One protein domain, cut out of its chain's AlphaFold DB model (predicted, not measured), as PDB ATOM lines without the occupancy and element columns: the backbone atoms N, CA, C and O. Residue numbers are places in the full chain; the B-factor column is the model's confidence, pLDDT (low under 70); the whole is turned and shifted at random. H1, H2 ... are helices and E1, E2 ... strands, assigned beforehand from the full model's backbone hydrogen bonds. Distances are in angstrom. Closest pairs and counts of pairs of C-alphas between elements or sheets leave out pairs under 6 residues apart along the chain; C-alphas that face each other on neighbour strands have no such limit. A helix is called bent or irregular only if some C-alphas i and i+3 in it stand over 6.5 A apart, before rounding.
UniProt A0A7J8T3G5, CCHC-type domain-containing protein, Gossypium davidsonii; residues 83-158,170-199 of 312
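Overview. This is residues 83 to 158 and 170 to 199 of the 312 residues of the protein "CCHC-type domain-containing protein" of Gossypium davidsonii (UniProt A0A7J8T3G5). A small two-stranded hairpin, E1 and E2, has helix H3 near it, while H1 leads away from the hairpin and H2 lies by itself at the opposite end of a loose, open model. Long stretches without named elements link these parts: residues 134 to 158 run from H2 to a cut, and residues 170 to 187 return from it to H3. The printed part has 106 residues, in the order E1, E2, H1, H2, H3, with E1 and E2 antiparallel; the class is mixed, helices and strands, with 47 residues in named elements, under half. It is loose, with a radius of gyration of the C-alphas of 18.5 A, and spans 52 by 38 by 29 A.

Arrangement. E1, residues 83 to 87, and E2, residues 90 to 95, form an antiparallel hairpin at 153 degrees, with N 85 and O 92 within hydrogen-bond range at 2.8 A. H3, residues 188 to 198, has its closest C-alpha pair with E2 at Pro 91 and Met 197, 6.6 A apart. E1 and H3 are near each other, with 5 pairs of C-alphas within 10 A. H1, residues 97 to 109, is apart from H3 and from H2, residues 122 to 133. Every O i to N i+4 pair is within hydrogen-bond range in H2 and H3; in H1 6 of 9 are.

Along the chain. E1 begins at C-alpha 83 (244.987, 268.493, 196.414), and E2 is 16.5 A long. H1 is 20.0 A long and only just irregular: C-alphas 106 and 109 are 6.8 A apart. H2 measures 16.1 A and H3 15.6 A, ending at C-alpha 198 (253.335, 280.932, 196.021).

Size, cuts and confidence. The C-alphas of Leu 132 and Ser 170 are the two farthest apart, 54.8 A. Residues 159 to 169 are not printed, and C-alphas 158 and 170 are 12.5 A apart across this cut. The link from H1 to H2 is long, with 12 residues. Residues 116 to 121, 131 to 136, of which 131 to 133 belong to H2, and 144 to 149 stand free. The mean pLDDT of the printed part is 71.0, and residue 109, residues 136 to 158 and residues 170 to 179 are under 70.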
ATOM      1  N   VAL A  83     244.573 268.802 197.779       89.38
ATOM      2  CA  VAL A  83     244.987 268.493 196.414       89.38
ATOM      3  C   VAL A  83     245.577 269.749 195.795       89.38
ATOM      4  O   VAL A  83     244.858 270.687 195.446       89.38
ATOM      5  N   LYS A  84     246.905 269.764 195.657       90.00
ATOM      6  CA  LYS A  84     247.641 270.811 194.940       90.00
ATOM      7  C   LYS A  84     247.801 270.398 193.484       90.00
ATOM      8  O   LYS A  84     248.208 269.277 193.188       90.00
ATOM      9  N   SER A  85     247.491 271.298 192.568       89.31
ATOM     10  CA  SER A  85     247.635 271.080 191.133       89.31
ATOM     11  C   SER A  85     248.069 272.366 190.436       89.31
ATOM     12  O   SER A  85     248.215 273.424 191.046       89.31
ATOM     13  N   THR A  86     248.333 272.279 189.137       89.12
ATOM     14  CA  THR A  86     248.602 273.446 188.294       89.12
ATOM     15  C   THR A  86     247.632 273.408 187.127       89.12
ATOM     16  O   THR A  86     247.623 272.450 186.358       89.12
ATOM     17  N   VAL A  87     246.802 274.441 187.004       84.62
ATOM     18  CA  VAL A  87     245.804 274.562 185.940       84.62
ATOM     19  C   VAL A  87     246.215 275.739 185.069       84.62
ATOM     20  O   VAL A  87     246.259 276.870 185.540       84.62
ATOM     21  N   ASN A  88     246.563 275.488 183.805       85.00
ATOM     22  CA  ASN A  88     247.013 276.520 182.856       85.00
ATOM     23  C   ASN A  88     248.217 277.353 183.349       85.00
ATOM     24  O   ASN A  88     248.279 278.559 183.122       85.00
ATOM     25  N   GLY A  89     249.157 276.726 184.064       80.12
ATOM     26  CA  GLY A  89     250.310 277.417 184.662       80.12
ATOM     27  C   GLY A  89     249.987 278.204 185.937       80.12
ATOM     28  O   GLY A  89     250.880 278.821 186.509       80.12
ATOM     29  N   ILE A  90     248.734 278.167 186.402       80.19
ATOM     30  CA  ILE A  90     248.299 278.812 187.637       80.19
ATOM     31  C   ILE A  90     248.269 277.756 188.750       80.19
ATOM     32  O   ILE A  90     247.613 276.719 188.590       80.19
ATOM     33  N   PRO A  91     248.968 277.985 189.873       86.00
ATOM     34  CA  PRO A  91     248.920 277.082 191.012       86.00
ATOM     35  C   PRO A  91     247.492 277.049 191.581       86.00
ATOM     36  O   PRO A  91     246.886 278.089 191.830       86.00
ATOM     37  N   SER A  92     246.953 275.848 191.773       87.81
ATOM     38  CA  SER A  92     245.590 275.599 192.252       87.81
ATOM     39  C   SER A  92     245.617 274.693 193.480       87.81
ATOM     40  O   SER A  92     246.349 273.704 193.508       87.81
ATOM     41  N   ILE A  93     244.816 275.023 194.492       89.56
ATOM     42  CA  ILE A  93     244.666 274.230 195.715       89.56
ATOM     43  C   ILE A  93     243.199 273.912 195.929       89.56
ATOM     44  O   ILE A  93     242.355 274.801 195.846       89.56
ATOM     45  N   ASN A  94     242.906 272.649 196.206       90.44
ATOM     46  CA  ASN A  94     241.581 272.199 196.592       90.44
ATOM     47  C   ASN A  94     241.657 271.578 197.979       90.44
ATOM     48  O   ASN A  94     242.529 270.749 198.240       90.44
ATOM     49  N   PHE A  95     240.726 271.972 198.840       91.38
ATOM     50  CA  PHE A  95     240.557 271.392 200.165       91.38
ATOM     51  C   PHE A  95     239.413 270.379 200.146       91.38
ATOM     52  O   PHE A  95     238.436 270.556 199.411       91.38
ATOM     53  N   SER A  96     239.533 269.319 200.943       91.81
ATOM     54  CA  SER A  96     238.497 268.296 201.065       91.81
ATOM     55  C   SER A  96     237.195 268.868 201.616       91.81
ATOM     56  O   SER A  96     237.165 269.861 202.347       91.81
ATOM     57  N   GLU A  97     236.098 268.173 201.321       89.81
ATOM     58  CA  GLU A  97     234.780 268.522 201.851       89.81
ATOM     59  C   GLU A  97     234.777 268.550 203.386       89.81
ATOM     60  O   GLU A  97     234.198 269.445 203.991       89.81
ATOM     61  N   ARG A  98     235.505 267.627 204.026       91.00
ATOM     62  CA  ARG A  98     235.672 267.584 205.484       91.00
ATOM     63  C   ARG A  98     236.225 268.903 206.025       91.00
ATOM     64  O   ARG A  98     235.674 269.442 206.982       91.00
ATOM     65  N   VAL A  99     237.293 269.419 205.416       88.81
ATOM     66  CA  VAL A  99     237.907 270.688 205.822       88.81
ATOM     67  C   VAL A  99     236.938 271.842 205.599       88.81
ATOM     68  O   VAL A  99     236.719 272.618 206.524       88.81
ATOM     69  N   ASN A 100     236.286 271.915 204.436       87.31
ATOM     70  CA  ASN A 100     235.295 272.960 204.159       87.31
ATOM     71  C   ASN A 100     234.176 272.982 205.210       87.31
ATOM     72  O   ASN A 100     233.816 274.049 205.706       87.31
ATOM     73  N   GLN A 101     233.670 271.813 205.609       85.94
ATOM     74  CA  GLN A 101     232.636 271.705 206.639       85.94
ATOM     75  C   GLN A 101     233.118 272.186 208.010       85.94
ATOM     76  O   GLN A 101     232.366 272.863 208.709       85.94
ATOM     77  N   ILE A 102     234.364 271.892 208.393       85.81
ATOM     78  CA  ILE A 102     234.938 272.401 209.648       85.81
ATOM     79  C   ILE A 102     235.044 273.928 209.599       85.81
ATOM     80  O   ILE A 102     234.568 274.604 210.507       85.81
ATOM     81  N   LEU A 103     235.576 274.482 208.507       84.81
ATOM     82  CA  LEU A 103     235.720 275.931 208.349       84.81
ATOM     83  C   LEU A 103     234.363 276.653 208.385       84.81
ATOM     84  O   LEU A 103     234.241 277.715 208.994       84.81
ATOM     85  N   ILE A 104     233.327 276.081 207.766       83.25
ATOM     86  CA  ILE A 104     231.965 276.635 207.798       83.25
ATOM     87  C   ILE A 104     231.348 276.499 209.194       83.25
ATOM     88  O   ILE A 104     230.713 277.438 209.673       83.25
ATOM     89  N   LYS A 105     231.535 275.356 209.862       83.31
ATOM     90  CA  LYS A 105     231.023 275.123 211.216       83.31
ATOM     91  C   LYS A 105     231.617 276.110 212.220       83.31
ATOM     92  O   LYS A 105     230.880 276.621 213.060       83.31
ATOM     93  N   ASP A 106     232.897 276.440 212.095       76.81
ATOM     94  CA  ASP A 106     233.548 277.445 212.942       76.81
ATOM     95  C   ASP A 106     232.904 278.832 212.789       76.81
ATOM     96  O   ASP A 106     232.795 279.595 213.750       76.81
ATOM     97  N   MET A 107     232.374 279.146 211.604       76.69
ATOM     98  CA  MET A 107     231.642 280.393 211.376       76.69
ATOM     99  C   MET A 107     230.247 280.421 211.998       76.69
ATOM    100  O   MET A 107     229.658 281.500 212.055       76.69
ATOM    101  N   ALA A 108     229.702 279.293 212.468       76.62
ATOM    102  CA  ALA A 108     228.330 279.225 212.979       76.62
ATOM    103  C   ALA A 108     228.075 280.186 214.154       76.62
ATOM    104  O   ALA A 108     226.954 280.652 214.342       76.62
ATOM    105  N   HIS A 109     229.124 280.523 214.907       69.75
ATOM    106  CA  HIS A 109     229.062 281.430 216.054       69.75
ATOM    107  C   HIS A 109     229.541 282.855 215.720       69.75
ATOM    108  O   HIS A 109     229.655 283.697 216.608       69.75
ATOM    109  N   THR A 110     229.831 283.148 214.448       74.19
ATOM    110  CA  THR A 110     230.353 284.450 214.021       74.19
ATOM    111  C   THR A 110     229.225 285.383 213.581       74.19
ATOM    112  O   THR A 110     228.398 285.036 212.740       74.19
ATOM    113  N   VAL A 111     229.233 286.619 214.087       73.94
ATOM    114  CA  VAL A 111     228.292 287.673 213.678       73.94
ATOM    115  C   VAL A 111     228.996 288.677 212.767       73.94
ATOM    116  O   VAL A 111     229.994 289.290 213.143       73.94
ATOM    117  N   VAL A 112     228.450 288.894 211.569       76.31
ATOM    118  CA  VAL A 112     228.958 289.908 210.633       76.31
ATOM    119  C   VAL A 112     228.260 291.238 210.892       76.31
ATOM    120  O   VAL A 112     227.072 291.401 210.616       76.31
ATOM    121  N   ILE A 113     229.010 292.220 211.395       73.88
ATOM    122  CA  ILE A 113     228.485 293.554 211.700       73.88
ATOM    123  C   ILE A 113     228.942 294.534 210.624       73.88
ATOM    124  O   ILE A 113     230.120 294.872 210.522       73.88
ATOM    125  N   LYS A 114     227.990 295.046 209.840       78.50
ATOM    126  CA  LYS A 114     228.233 296.134 208.885       78.50
ATOM    127  C   LYS A 114     227.707 297.450 209.449       78.50
ATOM    128  O   LYS A 114     226.501 297.650 209.566       78.50
ATOM    129  N   LEU A 115     228.616 298.366 209.770       74.62
ATOM    130  CA  LEU A 115     228.250 299.718 210.185       74.62
ATOM    131  C   LEU A 115     227.816 300.533 208.960       74.62
ATOM    132  O   LEU A 115     228.600 300.761 208.040       74.62
ATOM    133  N   LEU A 116     226.560 300.979 208.946       76.12
ATOM    134  CA  LEU A 116     226.041 301.894 207.931       76.12
ATOM    135  C   LEU A 116     226.120 303.331 208.469       76.12
ATOM    136  O   LEU A 116     225.423 303.681 209.422       76.12
ATOM    137  N   GLY A 117     226.974 304.168 207.872       80.38
ATOM    138  CA  GLY A 117     227.109 305.587 208.222       80.38
ATOM    139  C   GLY A 117     228.497 305.966 208.741       80.38
ATOM    140  O   GLY A 117     229.494 305.766 208.054       80.38
ATOM    141  N   ARG A 118     228.562 306.591 209.924       76.44
ATOM    142  CA  ARG A 118     229.831 307.034 210.527       76.44
ATOM    143  C   ARG A 118     230.584 305.844 211.116       76.44
ATOM    144  O   ARG A 118     229.965 304.982 211.735       76.44
ATOM    145  N   ASN A 119     231.908 305.851 210.990       74.19
ATOM    146  CA  ASN A 119     232.761 304.897 211.692       74.19
ATOM    147  C   ASN A 119     232.578 305.077 213.203       74.19
ATOM    148  O   ASN A 119     232.693 306.187 213.723       74.19
ATOM    149  N   ILE A 120     232.276 303.983 213.893       79.44
ATOM    150  CA  ILE A 120     232.153 303.930 215.349       79.44
ATOM    151  C   ILE A 120     233.367 303.157 215.865       79.44
ATOM    152  O   ILE A 120     233.769 302.165 215.258       79.44
ATOM    153  N   GLY A 121     233.969 303.613 216.963       77.25
ATOM    154  CA  GLY A 121     235.076 302.896 217.593       77.25
ATOM    155  C   GLY A 121     234.642 301.526 218.124       77.25
ATOM    156  O   GLY A 121     233.503 301.363 218.569       77.25
ATOM    157  N   TYR A 122     235.566 300.561 218.123       77.88
ATOM    158  CA  TYR A 122     235.314 299.187 218.572       77.88
ATOM    159  C   TYR A 122     234.621 299.092 219.943       77.88
ATOM    160  O   TYR A 122     233.592 298.423 220.013       77.88
ATOM    161  N   PRO A 123     235.062 299.806 221.004       79.62
ATOM    162  CA  PRO A 123     234.415 299.702 222.314       79.62
ATOM    163  C   PRO A 123     232.935 300.090 222.271       79.62
ATOM    164  O   PRO A 123     232.093 299.451 222.894       79.62
ATOM    165  N   MET A 124     232.594 301.113 221.485       79.44
ATOM    166  CA  MET A 124     231.221 301.597 221.381       79.44
ATOM    167  C   MET A 124     230.345 300.690 220.510       79.44
ATOM    168  O   MET A 124     229.172 300.497 220.823       79.44
ATOM    169  N   MET A 125     230.907 300.094 219.455       82.75
ATOM    170  CA  MET A 125     230.241 299.033 218.696       82.75
ATOM    171  C   MET A 125     229.987 297.810 219.586       82.75
ATOM    172  O   MET A 125     228.851 297.350 219.658       82.75
ATOM    173  N   ASN A 126     231.012 297.333 220.294       79.81
ATOM    174  CA  ASN A 126     230.935 296.166 221.164       79.81
ATOM    175  C   ASN A 126     229.866 296.361 222.249       79.81
ATOM    176  O   ASN A 126     228.940 295.563 222.347       79.81
ATOM    177  N   ASN A 127     229.899 297.486 222.971       82.44
ATOM    178  CA  ASN A 127     228.887 297.815 223.982       82.44
ATOM    179  C   ASN A 127     227.465 297.820 223.407       82.44
ATOM    180  O   ASN A 127     226.525 297.375 224.062       82.44
ATOM    181  N   LYS A 128     227.296 298.297 222.169       82.06
ATOM    182  CA  LYS A 128     225.993 298.312 221.509       82.06
ATOM    183  C   LYS A 128     225.508 296.904 221.162       82.06
ATOM    184  O   LYS A 128     224.346 296.600 221.418       82.06
ATOM    185  N   VAL A 129     226.381 296.045 220.640       82.00
ATOM    186  CA  VAL A 129     226.061 294.633 220.361       82.00
ATOM    187  C   VAL A 129     225.687 293.910 221.652       82.00
ATOM    188  O   VAL A 129     224.633 293.285 221.712       82.00
ATOM    189  N   TRP A 130     226.474 294.092 222.714       79.44
ATOM    190  CA  TRP A 130     226.177 293.556 224.041       79.44
ATOM    191  C   TRP A 130     224.824 294.023 224.577       79.44
ATOM    192  O   TRP A 130     224.046 293.209 225.068       79.44
ATOM    193  N   SER A 131     224.509 295.315 224.439       82.38
ATOM    194  CA  SER A 131     223.236 295.865 224.916       82.38
ATOM    195  C   SER A 131     222.021 295.313 224.169       82.38
ATOM    196  O   SER A 131     220.975 295.105 224.778       82.38
ATOM    197  N   LEU A 132     222.158 295.068 222.862       80.50
ATOM    198  CA  LEU A 132     221.053 294.636 222.012       80.50
ATOM    199  C   LEU A 132     220.850 293.117 222.069       80.50
ATOM    200  O   LEU A 132     219.712 292.666 222.076       80.50
ATOM    201  N   TRP A 133     221.937 292.338 222.065       78.19
ATOM    202  CA  TRP A 133     221.882 290.887 221.835       78.19
ATOM    203  C   TRP A 133     222.190 290.061 223.085       78.19
ATOM    204  O   TRP A 133     221.915 288.867 223.075       78.19
ATOM    205  N   LYS A 134     222.741 290.670 224.150       78.69
ATOM    206  CA  LYS A 134     223.102 290.007 225.421       78.69
ATOM    207  C   LYS A 134     223.688 288.594 225.219       78.69
ATOM    208  O   LYS A 134     223.157 287.632 225.779       78.69
ATOM    209  N   PRO A 135     224.726 288.440 224.380       74.06
ATOM    210  CA  PRO A 135     225.262 287.126 224.058       74.06
ATOM    211  C   PRO A 135     225.758 286.415 225.322       74.06
ATOM    212  O   PRO A 135     226.286 287.038 226.240       74.06
ATOM    213  N   SER A 136     225.603 285.090 225.363       65.00
ATOM    214  CA  SER A 136     226.038 284.269 226.502       65.00
ATOM    215  C   SER A 136     227.563 284.102 226.583       65.00
ATOM    216  O   SER A 136     228.057 283.574 227.576       65.00
ATOM    217  N   GLN A 137     228.301 284.494 225.539       67.00
ATOM    218  CA  GLN A 137     229.747 284.312 225.409       67.00
ATOM    219  C   GLN A 137     230.407 285.579 224.855       67.00
ATOM    220  O   GLN A 137     229.748 286.433 224.252       67.00
ATOM    221  N   THR A 138     231.716 285.705 225.072       57.78
ATOM    222  CA  THR A 138     232.523 286.807 224.544       57.78
ATOM    223  C   THR A 138     232.608 286.736 223.025       57.78
ATOM    224  O   THR A 138     232.884 285.683 222.461       57.78
ATOM    225  N   LEU A 139     232.356 287.862 222.357       59.38
ATOM    226  CA  LEU A 139     232.445 287.953 220.903       59.38
ATOM    227  C   LEU A 139     233.888 288.240 220.482       59.38
ATOM    228  O   LEU A 139     234.367 289.367 220.644       59.38
ATOM    229  N   ASP A 140     234.545 287.255 219.878       54.88
ATOM    230  CA  ASP A 140     235.832 287.459 219.219       54.88
ATOM    231  C   ASP A 140     235.621 288.179 217.887       54.88
ATOM    232  O   ASP A 140     234.968 287.696 216.960       54.88
ATOM    233  N   CYS A 141     236.144 289.399 217.797       52.84
ATOM    234  CA  CYS A 141     236.005 290.225 216.607       52.84
ATOM    235  C   CYS A 141     237.250 290.085 215.732       52.84
ATOM    236  O   CYS A 141     238.330 290.555 216.089       52.84
ATOM    237  N   VAL A 142     237.089 289.480 214.554       46.72
ATOM    238  CA  VAL A 142     238.149 289.407 213.543       46.72
ATOM    239  C   VAL A 142     238.360 290.802 212.945       46.72
ATOM    240  O   VAL A 142     237.446 291.404 212.378       46.72
ATOM    241  N   TRP A 143     239.563 291.347 213.117       35.28
ATOM    242  CA  TRP A 143     239.917 292.716 212.746       35.28
ATOM    243  C   TRP A 143     239.718 292.991 211.249       35.28
ATOM    244  O   TRP A 143     240.441 292.471 210.400       35.28
ATOM    245  N   ALA A 144     238.787 293.889 210.918       35.69
ATOM    246  CA  ALA A 144     238.750 294.541 209.614       35.69
ATOM    247  C   ALA A 144     239.889 295.572 209.550       35.69
ATOM    248  O   ALA A 144     239.857 296.602 210.225       35.69
ATOM    249  N   ILE A 145     240.923 295.276 208.762       39.44
ATOM    250  CA  ILE A 145     242.089 296.149 208.587       39.44
ATOM    251  C   ILE A 145     241.644 297.463 207.904       39.44
ATOM    252  O   ILE A 145     241.013 297.402 206.846       39.44
ATOM    253  N   PRO A 146     241.974 298.651 208.450       35.75
ATOM    254  CA  PRO A 146     241.660 299.925 207.812       35.75
ATOM    255  C   PRO A 146     242.384 300.079 206.465       35.75
ATOM    256  O   PRO A 146     243.604 299.937 206.369       35.75
ATOM    257  N   TYR A 147     241.621 300.417 205.424       41.00
ATOM    258  CA  TYR A 147     242.119 300.777 204.096       41.00
ATOM    259  C   TYR A 147     242.780 302.162 204.118       41.00
ATOM    260  O   TYR A 147     242.147 303.161 203.790       41.00
ATOM    261  N   SER A 148     244.057 302.247 204.479       35.88
ATOM    262  CA  SER A 148     244.878 303.414 204.132       35.88
ATOM    263  C   SER A 148     246.366 303.094 204.243       35.88
ATOM    264  O   SER A 148     246.820 302.696 205.308       35.88
ATOM    265  N   ALA A 149     247.088 303.341 203.144       35.16
ATOM    266  CA  ALA A 149     248.544 303.278 202.964       35.16
ATOM    267  C   ALA A 149     249.170 301.871 202.841       35.16
ATOM    268  O   ALA A 149     249.572 301.245 203.813       35.16
ATOM    269  N   MET A 150     249.313 301.396 201.595       32.22
ATOM    270  CA  MET A 150     250.370 300.447 201.227       32.22
ATOM    271  C   MET A 150     251.568 301.241 200.698       32.22
ATOM    272  O   MET A 150     251.481 301.821 199.618       32.22
ATOM    273  N   GLN A 151     252.671 301.248 201.438       37.56
ATOM    274  CA  GLN A 151     254.021 301.492 200.921       37.56
ATOM    275  C   GLN A 151     254.917 300.370 201.468       37.56
ATOM    276  O   GLN A 151     254.701 299.903 202.585       37.56
ATOM    277  N   TYR A 152     255.825 299.856 200.637       37.09
ATOM    278  CA  TYR A 152     256.519 298.578 200.840       37.09
ATOM    279  C   TYR A 152     257.836 298.748 201.614       37.09
ATOM    280  O   TYR A 152     258.613 299.637 201.281       37.09
ATOM    281  N   LEU A 153     258.118 297.849 202.566       37.97
ATOM    282  CA  LEU A 153     259.440 297.672 203.180       37.97
ATOM    283  C   LEU A 153     259.978 296.263 202.889       37.97
ATOM    284  O   LEU A 153     259.230 295.286 202.948       37.97
ATOM    285  N   THR A 154     261.276 296.163 202.614       43.38
ATOM    286  CA  THR A 154     262.010 294.916 202.375       43.38
ATOM    287  C   THR A 154     262.866 294.540 203.588       43.38
ATOM    288  O   THR A 154     263.669 295.352 204.043       43.38
ATOM    289  N   VAL A 155     262.734 293.310 204.091       43.44
ATOM    290  CA  VAL A 155     263.552 292.758 205.189       43.44
ATOM    291  C   VAL A 155     264.370 291.583 204.642       43.44
ATOM    292  O   VAL A 155     263.797 290.712 203.988       43.44
ATOM    293  N   GLN A 156     265.682 291.540 204.907       41.03
ATOM    294  CA  GLN A 156     266.579 290.429 204.548       41.03
ATOM    295  C   GLN A 156     267.247 289.862 205.821       41.03
ATOM    296  O   GLN A 156     267.626 290.648 206.692       41.03
ATOM    297  N   PRO A 157     267.414 288.527 205.954       38.22
ATOM    298  CA  PRO A 157     268.231 287.933 207.013       38.22
ATOM    299  C   PRO A 157     269.672 288.452 206.960       38.22
ATOM    300  O   PRO A 157     270.215 288.674 205.875       38.22
ATOM    301  N   TRP A 158     270.302 288.613 208.125       46.69
ATOM    302  CA  TRP A 158     271.710 289.002 208.192       46.69
ATOM    303  C   TRP A 158     272.583 287.956 207.485       46.69
ATOM    304  O   TRP A 158     272.430 286.755 207.709       46.69
ATOM    305  N   SER A 170     269.079 290.125 196.798       47.34
ATOM    306  CA  SER A 170     268.886 288.914 195.978       47.34
ATOM    307  C   SER A 170     267.556 288.201 196.259       47.34
ATOM    308  O   SER A 170     267.081 287.424 195.433       47.34
ATOM    309  N   LEU A 171     266.937 288.483 197.409       52.28
ATOM    310  CA  LEU A 171     265.653 287.937 197.826       52.28
ATOM    311  C   LEU A 171     264.851 289.016 198.561       52.28
ATOM    312  O   LEU A 171     265.300 289.550 199.574       52.28
ATOM    313  N   VAL A 172     263.654 289.322 198.060       54.53
ATOM    314  CA  VAL A 172     262.746 290.308 198.657       54.53
ATOM    315  C   VAL A 172     261.523 289.599 199.224       54.53
ATOM    316  O   VAL A 172     260.867 288.823 198.534       54.53
ATOM    317  N   MET A 173     261.191 289.904 200.476       58.53
ATOM    318  CA  MET A 173     259.916 289.508 201.067       58.53
ATOM    319  C   MET A 173     258.801 290.397 200.512       58.53
ATOM    320  O   MET A 173     258.862 291.621 200.631       58.53
ATOM    321  N   ALA A 174     257.782 289.783 199.915       51.75
ATOM    322  CA  ALA A 174     256.632 290.484 199.360       51.75
ATOM    323  C   ALA A 174     255.350 290.117 200.115       51.75
ATOM    324  O   ALA A 174     255.076 288.947 200.379       51.75
ATOM    325  N   TRP A 175     254.538 291.128 200.428       61.19
ATOM    326  CA  TRP A 175     253.201 290.927 200.979       61.19
ATOM    327  C   TRP A 175     252.212 290.680 199.850       61.19
ATOM    328  O   TRP A 175     251.971 291.560 199.020       61.19
ATOM    329  N   ILE A 176     251.604 289.500 199.849       62.84
ATOM    330  CA  ILE A 176     250.607 289.116 198.856       62.84
ATOM    331  C   ILE A 176     249.235 289.207 199.504       62.84
ATOM    332  O   ILE A 176     248.992 288.660 200.579       62.84
ATOM    333  N   ARG A 177     248.330 289.941 198.857       69.94
ATOM    334  CA  ARG A 177     246.918 289.949 199.232       69.94
ATOM    335  C   ARG A 177     246.179 288.928 198.386       69.94
ATOM    336  O   ARG A 177     246.356 288.911 197.174       69.94
ATOM    337  N   PHE A 178     245.309 288.156 199.027       67.94
ATOM    338  CA  PHE A 178     244.366 287.258 198.365       67.94
ATOM    339  C   PHE A 178     242.977 287.914 198.344       67.94
ATOM    340  O   PHE A 178     242.191 287.713 199.273       67.94
ATOM    341  N   PRO A 179     242.672 288.773 197.351       68.31
ATOM    342  CA  PRO A 179     241.340 289.345 197.227       68.31
ATOM    343  C   PRO A 179     240.325 288.222 196.992       68.31
ATOM    344  O   PRO A 179     240.548 287.343 196.167       68.31
ATOM    345  N   GLY A 180     239.211 288.252 197.721       70.12
ATOM    346  CA  GLY A 180     238.158 287.242 197.590       70.12
ATOM    347  C   GLY A 180     238.385 285.955 198.388       70.12
ATOM    348  O   GLY A 180     237.549 285.060 198.305       70.12
ATOM    349  N   LEU A 181     239.449 285.862 199.196       79.12
ATOM    350  CA  LEU A 181     239.570 284.773 200.164       79.12
ATOM    351  C   LEU A 181     238.473 284.918 201.233       79.12
ATOM    352  O   LEU A 181     238.336 285.973 201.855       79.12
ATOM    353  N   LEU A 182     237.663 283.875 201.413       78.12
ATOM    354  CA  LEU A 182     236.534 283.897 202.344       78.12
ATOM    355  C   LEU A 182     237.023 283.940 203.796       78.12
ATOM    356  O   LEU A 182     238.036 283.336 204.132       78.12
ATOM    357  N   GLY A 183     236.275 284.623 204.671       74.44
ATOM    358  CA  GLY A 183     236.653 284.838 206.077       74.44
ATOM    359  C   GLY A 183     236.990 283.552 206.843       74.44
ATOM    360  O   GLY A 183     237.961 283.520 207.590       74.44
ATOM    361  N   HIS A 184     236.257 282.469 206.586       77.12
ATOM    362  CA  HIS A 184     236.499 281.169 207.217       77.12
ATOM    363  C   HIS A 184     237.807 280.498 206.789       77.12
ATOM    364  O   HIS A 184     238.308 279.640 207.500       77.12
ATOM    365  N   MET A 185     238.389 280.902 205.658       75.75
ATOM    366  CA  MET A 185     239.659 280.368 205.158       75.75
ATOM    367  C   MET A 185     240.875 281.018 205.839       75.75
ATOM    368  O   MET A 185     242.002 280.590 205.608       75.75
ATOM    369  N   TYR A 186     240.687 282.029 206.699       77.31
ATOM    370  CA  TYR A 186     241.766 282.699 207.444       77.31
ATOM    371  C   TYR A 186     242.253 281.891 208.663       77.31
ATOM    372  O   TYR A 186     242.593 282.447 209.706       77.31
ATOM    373  N   LYS A 187     242.319 280.565 208.534       78.88
ATOM    374  CA  LYS A 187     242.973 279.688 209.508       78.88
ATOM    375  C   LYS A 187     244.453 279.561 209.159       78.88
ATOM    376  O   LYS A 187     244.825 279.499 207.987       78.88
ATOM    377  N   ARG A 188     245.305 279.489 210.187       75.81
ATOM    378  CA  ARG A 188     246.770 279.434 210.046       75.81
ATOM    379  C   ARG A 188     247.219 278.347 209.071       75.81
ATOM    380  O   ARG A 188     248.010 278.633 208.179       75.81
ATOM    381  N   GLN A 189     246.682 277.135 209.216       81.56
ATOM    382  CA  GLN A 189     247.062 276.005 208.371       81.56
ATOM    383  C   GLN A 189     246.652 276.217 206.903       81.56
ATOM    384  O   GLN A 189     247.454 275.997 206.006       81.56
ATOM    385  N   ILE A 190     245.464 276.768 206.643       84.69
ATOM    386  CA  ILE A 190     245.010 277.089 205.279       84.69
ATOM    387  C   ILE A 190     245.914 278.145 204.626       84.69
ATOM    388  O   ILE A 190     246.354 277.980 203.488       84.69
ATOM    389  N   LEU A 191     246.235 279.218 205.355       82.00
ATOM    390  CA  LEU A 191     247.117 280.280 204.861       82.00
ATOM    391  C   LEU A 191     248.544 279.781 204.608       82.00
ATOM    392  O   LEU A 191     249.183 280.228 203.655       82.00
ATOM    393  N   TRP A 192     249.036 278.860 205.438       82.00
ATOM    394  CA  TRP A 192     250.334 278.215 205.257       82.00
ATOM    395  C   TRP A 192     250.391 277.423 203.950       82.00
ATOM    396  O   TRP A 192     251.314 277.605 203.158       82.00
ATOM    397  N   GLU A 193     249.366 276.616 203.682       84.88
ATOM    398  CA  GLU A 193     249.282 275.787 202.480       84.88
ATOM    399  C   GLU A 193     249.173 276.617 201.196       84.88
ATOM    400  O   GLU A 193     249.869 276.343 200.215       84.88
ATOM    401  N   ILE A 194     248.361 277.681 201.223       84.56
ATOM    402  CA  ILE A 194     248.253 278.640 200.114       84.56
ATOM    403  C   ILE A 194     249.585 279.370 199.911       84.56
ATOM    404  O   ILE A 194     250.076 279.471 198.787       84.56
ATOM    405  N   GLY A 195     250.191 279.875 200.988       80.38
ATOM    406  CA  GLY A 195     251.462 280.591 200.925       80.38
ATOM    407  C   GLY A 195     252.590 279.716 200.375       80.38
ATOM    408  O   GLY A 195     253.350 280.174 199.523       80.38
ATOM    409  N   GLY A 196     252.636 278.444 200.782       80.50
ATOM    410  CA  GLY A 196     253.610 277.460 200.312       80.50
ATOM    411  C   GLY A 196     253.534 277.173 198.811       80.50
ATOM    412  O   GLY A 196     254.533 276.781 198.216       80.50
ATOM    413  N   MET A 197     252.384 277.409 198.173       78.62
ATOM    414  CA  MET A 197     252.262 277.315 196.715       78.62
ATOM    415  C   MET A 197     252.780 278.540 195.969       78.62
ATOM    416  O   MET A 197     253.131 278.430 194.796       78.62
ATOM    417  N   VAL A 198     252.817 279.701 196.624       77.31
ATOM    418  CA  VAL A 198     253.335 280.932 196.021       77.31
ATOM    419  C   VAL A 198     254.847 281.045 196.209       77.31
ATOM    420  O   VAL A 198     255.541 281.557 195.334       77.31
ATOM    421  N   GLY A 199     255.375 280.551 197.329       70.69
ATOM    422  CA  GLY A 199     256.810 280.515 197.584       70.69
ATOM    423  C   GLY A 199     257.163 280.121 199.015       70.69
ATOM    424  O   GLY A 199     256.342 279.617 199.777       70.69
TER     425      GLY A 199